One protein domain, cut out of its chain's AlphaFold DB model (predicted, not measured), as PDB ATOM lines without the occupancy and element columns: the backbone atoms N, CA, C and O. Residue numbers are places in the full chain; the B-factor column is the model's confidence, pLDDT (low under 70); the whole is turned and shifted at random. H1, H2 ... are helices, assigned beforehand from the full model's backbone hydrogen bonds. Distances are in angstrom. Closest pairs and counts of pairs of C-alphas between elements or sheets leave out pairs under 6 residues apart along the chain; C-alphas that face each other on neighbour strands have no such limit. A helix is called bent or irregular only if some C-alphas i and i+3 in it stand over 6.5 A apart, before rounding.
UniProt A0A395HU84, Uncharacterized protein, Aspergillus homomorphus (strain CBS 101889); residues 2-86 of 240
ATOM      1  N   LEU A   2     216.594 133.498 119.106       65.56
ATOM      2  CA  LEU A   2     216.725 132.025 119.143       65.56
ATOM      3  C   LEU A   2     215.546 131.273 119.802       65.56
ATOM      4  O   LEU A   2     215.031 130.321 119.230       65.56
ATOM      5  N   ALA A   3     215.049 131.734 120.958       74.12
ATOM      6  CA  ALA A   3     213.930 131.079 121.649       74.12
ATOM      7  C   ALA A   3     212.615 131.067 120.841       74.12
ATOM      8  O   ALA A   3     211.839 130.118 120.935       74.12
ATOM      9  N   TYR A   4     212.361 132.104 120.034       76.31
ATOM     10  CA  TYR A   4     211.188 132.148 119.155       76.31
ATOM     11  C   TYR A   4     211.380 131.237 117.943       76.31
ATOM     12  O   TYR A   4     210.470 130.486 117.615       76.31
ATOM     13  N   HIS A   5     212.576 131.228 117.349       76.25
ATOM     14  CA  HIS A   5     212.923 130.330 116.249       76.25
ATOM     15  C   HIS A   5     212.722 128.850 116.629       76.25
ATOM     16  O   HIS A   5     211.991 128.126 115.956       76.25
ATOM     17  N   SER A   6     213.267 128.419 117.773       75.75
ATOM     18  CA  SER A   6     213.111 127.039 118.259       75.75
ATOM     19  C   SER A   6     211.651 126.664 118.538       75.75
ATOM     20  O   SER A   6     211.231 125.550 118.222       75.75
ATOM     21  N   ARG A   7     210.852 127.587 119.094       82.06
ATOM     22  CA  ARG A   7     209.413 127.362 119.314       82.06
ATOM     23  C   ARG A   7     208.642 127.250 118.001       82.06
ATOM     24  O   ARG A   7     207.776 126.385 117.894       82.06
ATOM     25  N   SER A   8     208.967 128.076 117.010       81.94
ATOM     26  CA  SER A   8     208.344 128.024 115.687       81.94
ATOM     27  C   SER A   8     208.650 126.717 114.959       81.94
ATOM     28  O   SER A   8     207.737 126.124 114.396       81.94
ATOM     29  N   ILE A   9     209.884 126.203 115.045       80.00
ATOM     30  CA  ILE A   9     210.231 124.877 114.502       80.00
ATOM     31  C   ILE A   9     209.413 123.771 115.178       80.00
ATOM     32  O   ILE A   9     208.915 122.872 114.500       80.00
ATOM     33  N   ALA A  10     209.255 123.821 116.504       82.75
ATOM     34  CA  ALA A  10     208.461 122.831 117.228       82.75
ATOM     35  C   ALA A  10     206.980 122.867 116.810       82.75
ATOM     36  O   ALA A  10     206.392 121.817 116.553       82.75
ATOM     37  N   GLY A  11     206.402 124.067 116.686       84.00
ATOM     38  CA  GLY A  11     205.025 124.252 116.221       84.00
ATOM     39  C   GLY A  11     204.825 123.781 114.782       84.00
ATOM     40  O   GLY A  11     203.872 123.061 114.495       84.00
ATOM     41  N   LEU A  12     205.767 124.103 113.898       83.62
ATOM     42  CA  LEU A  12     205.751 123.641 112.518       83.62
ATOM     43  C   LEU A  12     205.837 122.110 112.432       83.62
ATOM     44  O   LEU A  12     205.077 121.498 111.687       83.62
ATOM     45  N   ARG A  13     206.721 121.478 113.212       82.88
ATOM     46  CA  ARG A  13     206.812 120.014 113.264       82.88
ATOM     47  C   ARG A  13     205.504 119.393 113.744       82.88
ATOM     48  O   ARG A  13     205.114 118.358 113.223       82.88
ATOM     49  N   ALA A  14     204.833 119.985 114.729       84.88
ATOM     50  CA  ALA A  14     203.531 119.491 115.166       84.88
ATOM     51  C   ALA A  14     202.500 119.596 114.029       84.88
ATOM     52  O   ALA A  14     201.899 118.593 113.658       84.88
ATOM     53  N   ALA A  15     202.389 120.770 113.404       84.50
ATOM     54  CA  ALA A  15     201.448 121.010 112.313       84.50
ATOM     55  C   ALA A  15     201.734 120.166 111.056       84.50
ATOM     56  O   ALA A  15     200.811 119.814 110.331       84.50
ATOM     57  N   SER A  16     202.989 119.772 110.808       80.19
ATOM     58  CA  SER A  16     203.340 118.924 109.661       80.19
ATOM     59  C   SER A  16     202.821 117.485 109.762       80.19
ATOM     60  O   SER A  16     202.910 116.757 108.776       80.19
ATOM     61  N   HIS A  17     202.332 117.053 110.930       84.62
ATOM     62  CA  HIS A  17     201.707 115.736 111.106       84.62
ATOM     63  C   HIS A  17     200.210 115.733 110.765       84.62
ATOM     64  O   HIS A  17     199.615 114.658 110.698       84.62
ATOM     65  N   GLU A  18     199.603 116.900 110.536       87.38
ATOM     66  CA  GLU A  18     198.192 116.989 110.169       87.38
ATOM     67  C   GLU A  18     197.937 116.443 108.751       87.38
ATOM     68  O   GLU A  18     198.782 116.578 107.853       87.38
ATOM     69  N   PRO A  19     196.755 115.851 108.495       80.62
ATOM     70  CA  PRO A  19     196.364 115.450 107.152       80.62
ATOM     71  C   PRO A  19     196.439 116.638 106.184       80.62
ATOM     72  O   PRO A  19     195.949 117.724 106.478       80.62
ATOM     73  N   ASN A  20     197.023 116.430 105.002       83.94
ATOM     74  CA  ASN A  20     197.206 117.455 103.961       83.94
ATOM     75  C   ASN A  20     198.138 118.628 104.316       83.94
ATOM     76  O   ASN A  20     198.233 119.561 103.517       83.94
ATOM     77  N   ALA A  21     198.888 118.566 105.424       87.06
ATOM     78  CA  ALA A  21     199.830 119.616 105.817       87.06
ATOM     79  C   ALA A  21     200.784 120.031 104.682       87.06
ATOM     80  O   ALA A  21     201.081 121.207 104.511       87.06
ATOM     81  N   ILE A  22     201.207 119.087 103.835       85.44
ATOM     82  CA  ILE A  22     202.108 119.355 102.706       85.44
ATOM     83  C   ILE A  22     201.556 120.371 101.683       85.44
ATOM     84  O   ILE A  22     202.343 121.010 100.988       85.44
ATOM     85  N   MET A  23     200.232 120.558 101.613       90.00
ATOM     86  CA  MET A  23     199.557 121.522 100.725       90.00
ATOM     87  C   MET A  23     199.069 122.794 101.444       90.00
ATOM     88  O   MET A  23     198.450 123.659 100.812       90.00
ATOM     89  N   ASP A  24     199.354 122.933 102.742       91.00
ATOM     90  CA  ASP A  24     199.031 124.129 103.520       91.00
ATOM     91  C   ASP A  24     199.992 125.274 103.165       91.00
ATOM     92  O   ASP A  24     201.215 125.182 103.328       91.00
ATOM     93  N   GLU A  25     199.437 126.375 102.666       91.88
ATOM     94  CA  GLU A  25     200.208 127.555 102.278       91.88
ATOM     95  C   GLU A  25     200.789 128.319 103.478       91.88
ATOM     96  O   GLU A  25     201.837 128.953 103.341       91.88
ATOM     97  N   ASN A  26     200.177 128.209 104.664       91.88
ATOM     98  CA  ASN A  26     200.715 128.793 105.894       91.88
ATOM     99  C   ASN A  26     201.979 128.059 106.333       91.88
ATOM    100  O   ASN A  26     202.939 128.695 106.770       91.88
ATOM    101  N   LEU A  27     202.010 126.731 106.177       90.44
ATOM    102  CA  LEU A  27     203.203 125.936 106.471       90.44
ATOM    103  C   LEU A  27     204.320 126.221 105.471       90.44
ATOM    104  O   LEU A  27     205.471 126.361 105.887       90.44
ATOM    105  N   LEU A  28     203.997 126.404 104.187       91.00
ATOM    106  CA  LEU A  28     204.976 126.860 103.198       91.00
ATOM    107  C   LEU A  28     205.548 128.238 103.568       91.00
ATOM    108  O   LEU A  28     206.767 128.410 103.592       91.00
ATOM    109  N   ALA A  29     204.690 129.207 103.894       91.94
ATOM    110  CA  ALA A  29     205.118 130.550 104.277       91.94
ATOM    111  C   ALA A  29     205.983 130.539 105.547       91.94
ATOM    112  O   ALA A  29     207.062 131.135 105.564       91.94
ATOM    113  N   ALA A  30     205.558 129.813 106.585       89.94
ATOM    114  CA  ALA A  30     206.318 129.657 107.820       89.94
ATOM    115  C   ALA A  30     207.695 129.026 107.563       89.94
ATOM    116  O   ALA A  30     208.696 129.518 108.079       89.94
ATOM    117  N   MET A  31     207.760 127.989 106.723       86.69
ATOM    118  CA  MET A  31     209.014 127.333 106.345       86.69
ATOM    119  C   MET A  31     209.987 128.273 105.640       86.69
ATOM    120  O   MET A  31     211.161 128.327 106.002       86.69
ATOM    121  N   VAL A  32     209.506 129.034 104.658       88.88
ATOM    122  CA  VAL A  32     210.322 130.000 103.906       88.88
ATOM    123  C   VAL A  32     210.856 131.109 104.820       88.88
ATOM    124  O   VAL A  32     212.013 131.515 104.688       88.88
ATOM    125  N   ILE A  33     210.047 131.579 105.776       87.88
ATOM    126  CA  ILE A  33     210.465 132.584 106.764       87.88
ATOM    127  C   ILE A  33     211.516 132.011 107.717       87.88
ATOM    128  O   ILE A  33     212.533 132.656 107.948       87.88
ATOM    129  N   LEU A  34     211.302 130.813 108.268       83.50
ATOM    130  CA  LEU A  34     212.259 130.193 109.194       83.50
ATOM    131  C   LEU A  34     213.603 129.922 108.518       83.50
ATOM    132  O   LEU A  34     214.643 130.231 109.095       83.50
ATOM    133  N   ARG A  35     213.583 129.457 107.265       80.25
ATOM    134  CA  ARG A  35     214.800 129.247 106.474       80.25
ATOM    135  C   ARG A  35     215.644 130.516 106.351       80.25
ATOM    136  O   ARG A  35     216.859 130.451 106.485       80.25
ATOM    137  N   PHE A  36     215.004 131.668 106.138       78.06
ATOM    138  CA  PHE A  36     215.708 132.949 106.047       78.06
ATOM    139  C   PHE A  36     216.520 133.256 107.313       78.06
ATOM    140  O   PHE A  36     217.644 133.739 107.218       78.06
ATOM    141  N   TYR A  37     215.971 132.949 108.493       72.12
ATOM    142  CA  TYR A  37     216.681 133.134 109.760       72.12
ATOM    143  C   TYR A  37     217.853 132.159 109.913       72.12
ATOM    144  O   TYR A  37     218.923 132.578 110.345       72.12
ATOM    145  N   GLU A  38     217.689 130.895 109.511       70.81
ATOM    146  CA  GLU A  38     218.790 129.919 109.519       70.81
ATOM    147  C   GLU A  38     219.939 130.334 108.582       70.81
ATOM    148  O   GLU A  38     221.107 130.145 108.913       70.81
ATOM    149  N   GLU A  39     219.619 130.926 107.430       66.00
ATOM    150  CA  GLU A  39     220.609 131.410 106.460       66.00
ATOM    151  C   GLU A  39     221.345 132.672 106.917       66.00
ATOM    152  O   GLU A  39     222.531 132.825 106.625       66.00
ATOM    153  N   PHE A  40     220.657 133.579 107.618       63.88
ATOM    154  CA  PHE A  40     221.245 134.832 108.091       63.88
ATOM    155  C   PHE A  40     222.158 134.632 109.309       63.88
ATOM    156  O   PHE A  40     223.198 135.283 109.398       63.88
ATOM    157  N   ASP A  41     221.802 133.719 110.220       61.78
ATOM    158  CA  ASP A  41     222.575 133.477 111.446       61.78
ATOM    159  C   ASP A  41     223.825 132.605 111.217       61.78
ATOM    160  O   ASP A  41     224.769 132.690 112.004       61.78
ATOM    161  N   SER A  42     223.885 131.798 110.146       57.16
ATOM    162  CA  SER A  42     225.105 131.053 109.795       57.16
ATOM    163  C   SER A  42     225.343 130.880 108.285       57.16
ATOM    164  O   SER A  42     225.234 129.780 107.738       57.16
ATOM    165  N   PRO A  43     225.737 131.948 107.572       51.06
ATOM    166  CA  PRO A  43     226.055 131.846 106.149       51.06
ATOM    167  C   PRO A  43     227.379 131.109 105.861       51.06
ATOM    168  O   PRO A  43     227.611 130.709 104.719       51.06
ATOM    169  N   PHE A  44     228.247 130.913 106.867       49.22
ATOM    170  CA  PHE A  44     229.642 130.485 106.663       49.22
ATOM    171  C   PHE A  44     230.163 129.392 107.613       49.22
ATOM    172  O   PHE A  44     231.291 128.939 107.416       49.22
ATOM    173  N   ILE A  45     229.396 128.958 108.622       44.69
ATOM    174  CA  ILE A  45     229.832 127.922 109.576       44.69
ATOM    175  C   ILE A  45     228.740 126.857 109.685       44.69
ATOM    176  O   ILE A  45     227.724 127.036 110.345       44.69
ATOM    177  N   ASP A  46     228.989 125.746 109.004       49.00
ATOM    178  CA  ASP A  46     228.127 124.577 108.863       49.00
ATOM    179  C   ASP A  46     226.809 124.816 108.097       49.00
ATOM    180  O   ASP A  46     226.025 125.710 108.419       49.00
ATOM    181  N   PRO A  47     226.519 124.014 107.051       52.88
ATOM    182  CA  PRO A  47     225.243 124.108 106.358       52.88
ATOM    183  C   PRO A  47     224.097 123.886 107.360       52.88
ATOM    184  O   PRO A  47     224.228 123.021 108.236       52.88
ATOM    185  N   PRO A  48     222.953 124.591 107.214       53.62
ATOM    186  CA  PRO A  48     221.791 124.359 108.065       53.62
ATOM    187  C   PRO A  48     221.486 122.869 108.070       53.62
ATOM    188  O   PRO A  48     221.628 122.230 107.015       53.62
ATOM    189  N   SER A  49     221.089 122.325 109.231       56.09
ATOM    190  CA  SER A  49     220.870 120.883 109.391       56.09
ATOM    191  C   SER A  49     220.160 120.337 108.151       56.09
ATOM    192  O   SER A  49     219.136 120.871 107.713       56.09
ATOM    193  N   SER A  50     220.759 119.333 107.509       60.69
ATOM    194  CA  SER A  50     220.323 118.838 106.195       60.69
ATOM    195  C   SER A  50     218.820 118.514 106.148       60.69
ATOM    196  O   SER A  50     218.202 118.570 105.085       60.69
ATOM    197  N   THR A  51     218.230 118.243 107.311       63.59
ATOM    198  CA  THR A  51     216.807 118.035 107.570       63.59
ATOM    199  C   THR A  51     215.926 119.265 107.320       63.59
ATOM    200  O   THR A  51     214.903 119.109 106.658       63.59
ATOM    201  N   ALA A  52     216.283 120.467 107.788       64.69
ATOM    202  CA  ALA A  52     215.457 121.673 107.618       64.69
ATOM    203  C   ALA A  52     215.394 122.104 106.143       64.69
ATOM    204  O   ALA A  52     214.315 122.268 105.568       64.69
ATOM    205  N   ASN A  53     216.560 122.132 105.488       66.81
ATOM    206  CA  ASN A  53     216.682 122.364 104.048       66.81
ATOM    207  C   ASN A  53     215.892 121.338 103.217       66.81
ATOM    208  O   ASN A  53     215.242 121.704 102.236       66.81
ATOM    209  N   ARG A  54     215.936 120.055 103.603       71.31
ATOM    210  CA  ARG A  54     215.170 118.997 102.931       71.31
ATOM    211  C   ARG A  54     213.670 119.158 103.157       71.31
ATOM    212  O   ARG A  54     212.909 118.993 102.212       71.31
ATOM    213  N   GLY A  55     213.254 119.512 104.372       72.62
ATOM    214  CA  GLY A  55     211.855 119.776 104.701       72.62
ATOM    215  C   GLY A  55     211.272 120.868 103.813       72.62
ATOM    216  O   GLY A  55     210.234 120.665 103.195       72.62
ATOM    217  N   LEU A  56     211.973 121.990 103.659       74.81
ATOM    218  CA  LEU A  56     211.501 123.054 102.780       74.81
ATOM    219  C   LEU A  56     211.434 122.610 101.326       74.81
ATOM    220  O   LEU A  56     210.460 122.926 100.649       74.81
ATOM    221  N   GLN A  57     212.458 121.907 100.840       78.56
ATOM    222  CA  GLN A  57     212.471 121.433  99.464       78.56
ATOM    223  C   GLN A  57     211.228 120.582  99.166       78.56
ATOM    224  O   GLN A  57     210.589 120.798  98.142       78.56
ATOM    225  N   VAL A  58     210.820 119.717 100.102       82.31
ATOM    226  CA  VAL A  58     209.584 118.924  99.995       82.31
ATOM    227  C   VAL A  58     208.342 119.816  99.876       82.31
ATOM    228  O   VAL A  58     207.519 119.591  98.994       82.31
ATOM    229  N   PHE A  59     208.209 120.843 100.720       83.75
ATOM    230  CA  PHE A  59     207.069 121.769 100.667       83.75
ATOM    231  C   PHE A  59     207.050 122.612  99.386       83.75
ATOM    232  O   PHE A  59     205.999 122.746  98.757       83.75
ATOM    233  N   LEU A  60     208.203 123.160  98.987       83.56
ATOM    234  CA  LEU A  60     208.341 123.931  97.753       83.56
ATOM    235  C   LEU A  60     207.952 123.074  96.556       83.56
ATOM    236  O   LEU A  60     207.097 123.492  95.789       83.56
ATOM    237  N   GLU A  61     208.522 121.877  96.418       85.12
ATOM    238  CA  GLU A  61     208.235 120.973  95.301       85.12
ATOM    239  C   GLU A  61     206.764 120.554  95.257       85.12
ATOM    240  O   GLU A  61     206.149 120.617  94.191       85.12
ATOM    241  N   ALA A  62     206.181 120.186  96.399       85.81
ATOM    242  CA  ALA A  62     204.793 119.741  96.470       85.81
ATOM    243  C   ALA A  62     203.800 120.838  96.061       85.81
ATOM    244  O   ALA A  62     202.843 120.571  95.334       85.81
ATOM    245  N   GLN A  63     204.031 122.080  96.492       89.62
ATOM    246  CA  GLN A  63     203.095 123.182  96.253       89.62
ATOM    247  C   GLN A  63     203.393 123.987  94.986       89.62
ATOM    248  O   GLN A  63     202.583 124.833  94.596       89.62
ATOM    249  N   ALA A  64     204.521 123.736  94.318       86.56
ATOM    250  CA  ALA A  64     205.010 124.620  93.275       86.56
ATOM    251  C   ALA A  64     204.075 124.756  92.071       86.56
ATOM    252  O   ALA A  64     203.830 125.870  91.618       86.56
ATOM    253  N   SER A  65     203.515 123.651  91.565       85.62
ATOM    254  CA  SER A  65     202.599 123.704  90.417       85.62
ATOM    255  C   SER A  65     201.386 124.587  90.716       85.62
ATOM    256  O   SER A  65     201.005 125.416  89.894       85.62
ATOM    257  N   SER A  66     200.824 124.475  91.927       87.19
ATOM    258  CA  SER A  66     199.717 125.330  92.372       87.19
ATOM    259  C   SER A  66     200.157 126.789  92.537       87.19
ATOM    260  O   SER A  66     199.445 127.700  92.115       87.19
ATOM    261  N   ALA A  67     201.343 127.023  93.104       89.56
ATOM    262  CA  ALA A  67     201.905 128.356  93.311       89.56
ATOM    263  C   ALA A  67     202.154 129.110  91.992       89.56
ATOM    264  O   ALA A  67     201.895 130.311  91.893       89.56
ATOM    265  N   VAL A  68     202.636 128.395  90.974       87.50
ATOM    266  CA  VAL A  68     202.914 128.933  89.638       87.50
ATOM    267  C   VAL A  68     201.617 129.205  88.867       87.50
ATOM    268  O   VAL A  68     201.516 130.240  88.218       87.50
ATOM    269  N   GLN A  69     200.613 128.325  88.967       83.81
ATOM    270  CA  GLN A  69     199.337 128.463  88.243       83.81
ATOM    271  C   GLN A  69     198.426 129.563  88.795       83.81
ATOM    272  O   GLN A  69     197.756 130.248  88.030       83.81
ATOM    273  N   THR A  70     198.376 129.725  90.119       79.31
ATOM    274  CA  THR A  70     197.507 130.725  90.767       79.31
ATOM    275  C   THR A  70     197.996 132.157  90.554       79.31
ATOM    276  O   THR A  70     197.187 133.080  90.568       79.31
ATOM    277  N   ALA A  71     199.304 132.340  90.330       74.06
ATOM    278  CA  ALA A  71     199.984 133.611  90.049       74.06
ATOM    279  C   ALA A  71     199.803 134.734  91.100       74.06
ATOM    280  O   ALA A  71     200.372 135.812  90.944       74.06
ATOM    281  N   ASN A  72     199.041 134.503  92.171       81.38
ATOM    282  CA  ASN A  72     198.809 135.427  93.276       81.38
ATOM    283  C   ASN A  72     198.497 134.658  94.577       81.38
ATOM    284  O   ASN A  72     198.356 133.434  94.577       81.38
ATOM    285  N   GLY A  73     198.428 135.382  95.695       91.44
ATOM    286  CA  GLY A  73     198.123 134.816  97.011       91.44
ATOM    287  C   GLY A  73     199.344 134.297  97.774       91.44
ATOM    288  O   GLY A  73     200.467 134.276  97.263       91.44
ATOM    289  N   LEU A  74     199.111 133.884  99.024       93.62
ATOM    290  CA  LEU A  74     200.164 133.539  99.981       93.62
ATOM    291  C   LEU A  74     201.057 132.407  99.468       93.62
ATOM    292  O   LEU A  74     202.279 132.553  99.492       93.62
ATOM    293  N   ARG A  75     200.471 131.326  98.936       93.12
ATOM    294  CA  ARG A  75     201.234 130.223  98.334       93.12
ATOM    295  C   ARG A  75     202.180 130.692  97.230       93.12
ATOM    296  O   ARG A  75     203.353 130.318  97.239       93.12
ATOM    297  N   SER A  76     201.685 131.497  96.286       93.56
ATOM    298  CA  SER A  76     202.486 131.990  95.158       93.56
ATOM    299  C   SER A  76     203.625 132.884  95.644       93.56
ATOM    300  O   SER A  76     204.784 132.673  95.283       93.56
ATOM    301  N   SER A  77     203.326 133.822  96.547       93.94
ATOM    302  CA  SER A  77     204.335 134.692  97.153       93.94
ATOM    303  C   SER A  77     205.391 133.899  97.927       93.94
ATOM    304  O   SER A  77     206.584 134.105  97.707       93.94
ATOM    305  N   ALA A  78     204.980 132.962  98.783       93.88
ATOM    306  CA  ALA A  78     205.895 132.138  99.569       93.88
ATOM    307  C   ALA A  78     206.800 131.279  98.672       93.88
ATOM    308  O   ALA A  78     208.012 131.233  98.890       93.88
ATOM    309  N   PHE A  79     206.245 130.667  97.620       94.12
ATOM    310  CA  PHE A  79     207.022 129.911  96.639       94.12
ATOM    311  C   PHE A  79     208.110 130.767  95.984       94.12
ATOM    312  O   PHE A  79     209.270 130.363  95.969       94.12
ATOM    313  N   TRP A  80     207.771 131.960  95.483       94.38
ATOM    314  CA  TRP A  80     208.742 132.822  94.800       94.38
ATOM    315  C   TRP A  80     209.800 133.404  95.741       94.38
ATOM    316  O   TRP A  80     210.961 133.536  95.348       94.38
ATOM    317  N   VAL A  81     209.453 133.671  97.004       93.19
ATOM    318  CA  VAL A  81     210.450 134.012  98.032       93.19
ATOM    319  C   VAL A  81     211.404 132.835  98.268       93.19
ATOM    320  O   VAL A  81     212.620 133.035  98.246       93.19
ATOM    321  N   GLY A  82     210.889 131.609  98.412       91.62
ATOM    322  CA  GLY A  82     211.712 130.404  98.562       91.62
ATOM    323  C   GLY A  82     212.583 130.103  97.336       91.62
ATOM    324  O   GLY A  82     213.745 129.719  97.478       91.62
ATOM    325  N   PHE A  83     212.069 130.349  96.128       93.94
ATOM    326  CA  PHE A  83     212.819 130.231  94.875       93.94
ATOM    327  C   PHE A  83     213.986 131.225  94.826       93.94
ATOM    328  O   PHE A  83     215.102 130.864  94.448       93.94
ATOM    329  N   ARG A  84     213.758 132.475  95.250       93.62
ATOM    330  CA  ARG A  84     214.805 133.503  95.328       93.62
ATOM    331  C   ARG A  84     215.863 133.175  96.382       93.62
ATOM    332  O   ARG A  84     217.047 133.349  96.106       93.62
ATOM    333  N   GLN A  85     215.473 132.670  97.554       91.00
ATOM    334  CA  GLN A  85     216.430 132.167  98.552       91.00
ATOM    335  C   GLN A  85     217.314 131.078  97.936       91.00
ATOM    336  O   GLN A  85     218.539 131.176  97.954       91.00
ATOM    337  N   GLU A  86     216.694 130.078  97.300       90.50
ATOM    338  CA  GLU A  86     217.400 128.990  96.623       90.50
ATOM    339  C   GLU A  86     218.371 129.489  95.544       90.50
ATOM    340  O   GLU A  86     219.486 128.973  95.452       90.50
TER     341      GLU A  86
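AT A GLANCE: This is residues 2 to 86 of the 240 residues of an uncharacterized protein of Aspergillus homomorphus (strain CBS 101889) (UniProt A0A395HU84). Kinked H3, the longest helix, packs with H2 and H4 in a triangle, and H1 packs on the other side of H2. The 85 printed residues hold four named helices, H1 to H4 in order, and no named strand: all helix, compact, radius of gyration of the C-alphas 12.7 A, spans 37 by 27 by 19 A.

HOW THE PARTS SIT: Start at H3, residues 50 to 70, irregular, with C-alphas 62 and 65 7.6 A apart and a 50 degree kink near residue 63. It touches H4, residues 73 to 86, closest at C-alphas 67 and 76, 4.1 A. The hub H2, residues 25 to 41, forms a hairpin with H3 and touches H4, the same way at a shallow tilt of 29 degrees, closest at C-alphas 25 and 75, 4.9 A. Its residues 27 to 34 alone touch H1, residues 2 to 15, in another hairpin, closest at C-alphas 27 and 12, 7.0 A. H1 is apart from H3 and H4. Every O i to N i+4 pair is within hydrogen-bond range in H1, H2 and H4, 15 of 17 in H3.

IN THESE COORDINATES: Find C-alpha 2 at (216.725, 132.025, 119.143), where H1 begins, 20.0 A long. H2 runs 24.9 A, H3 30.0 A, and H4 20.1 A to C-alpha 86 at (217.400, 128.990, 96.623).

THE WHOLE: The printed part has no cut and no long link; residues 2 and 39 to 53 have pLDDT under 70.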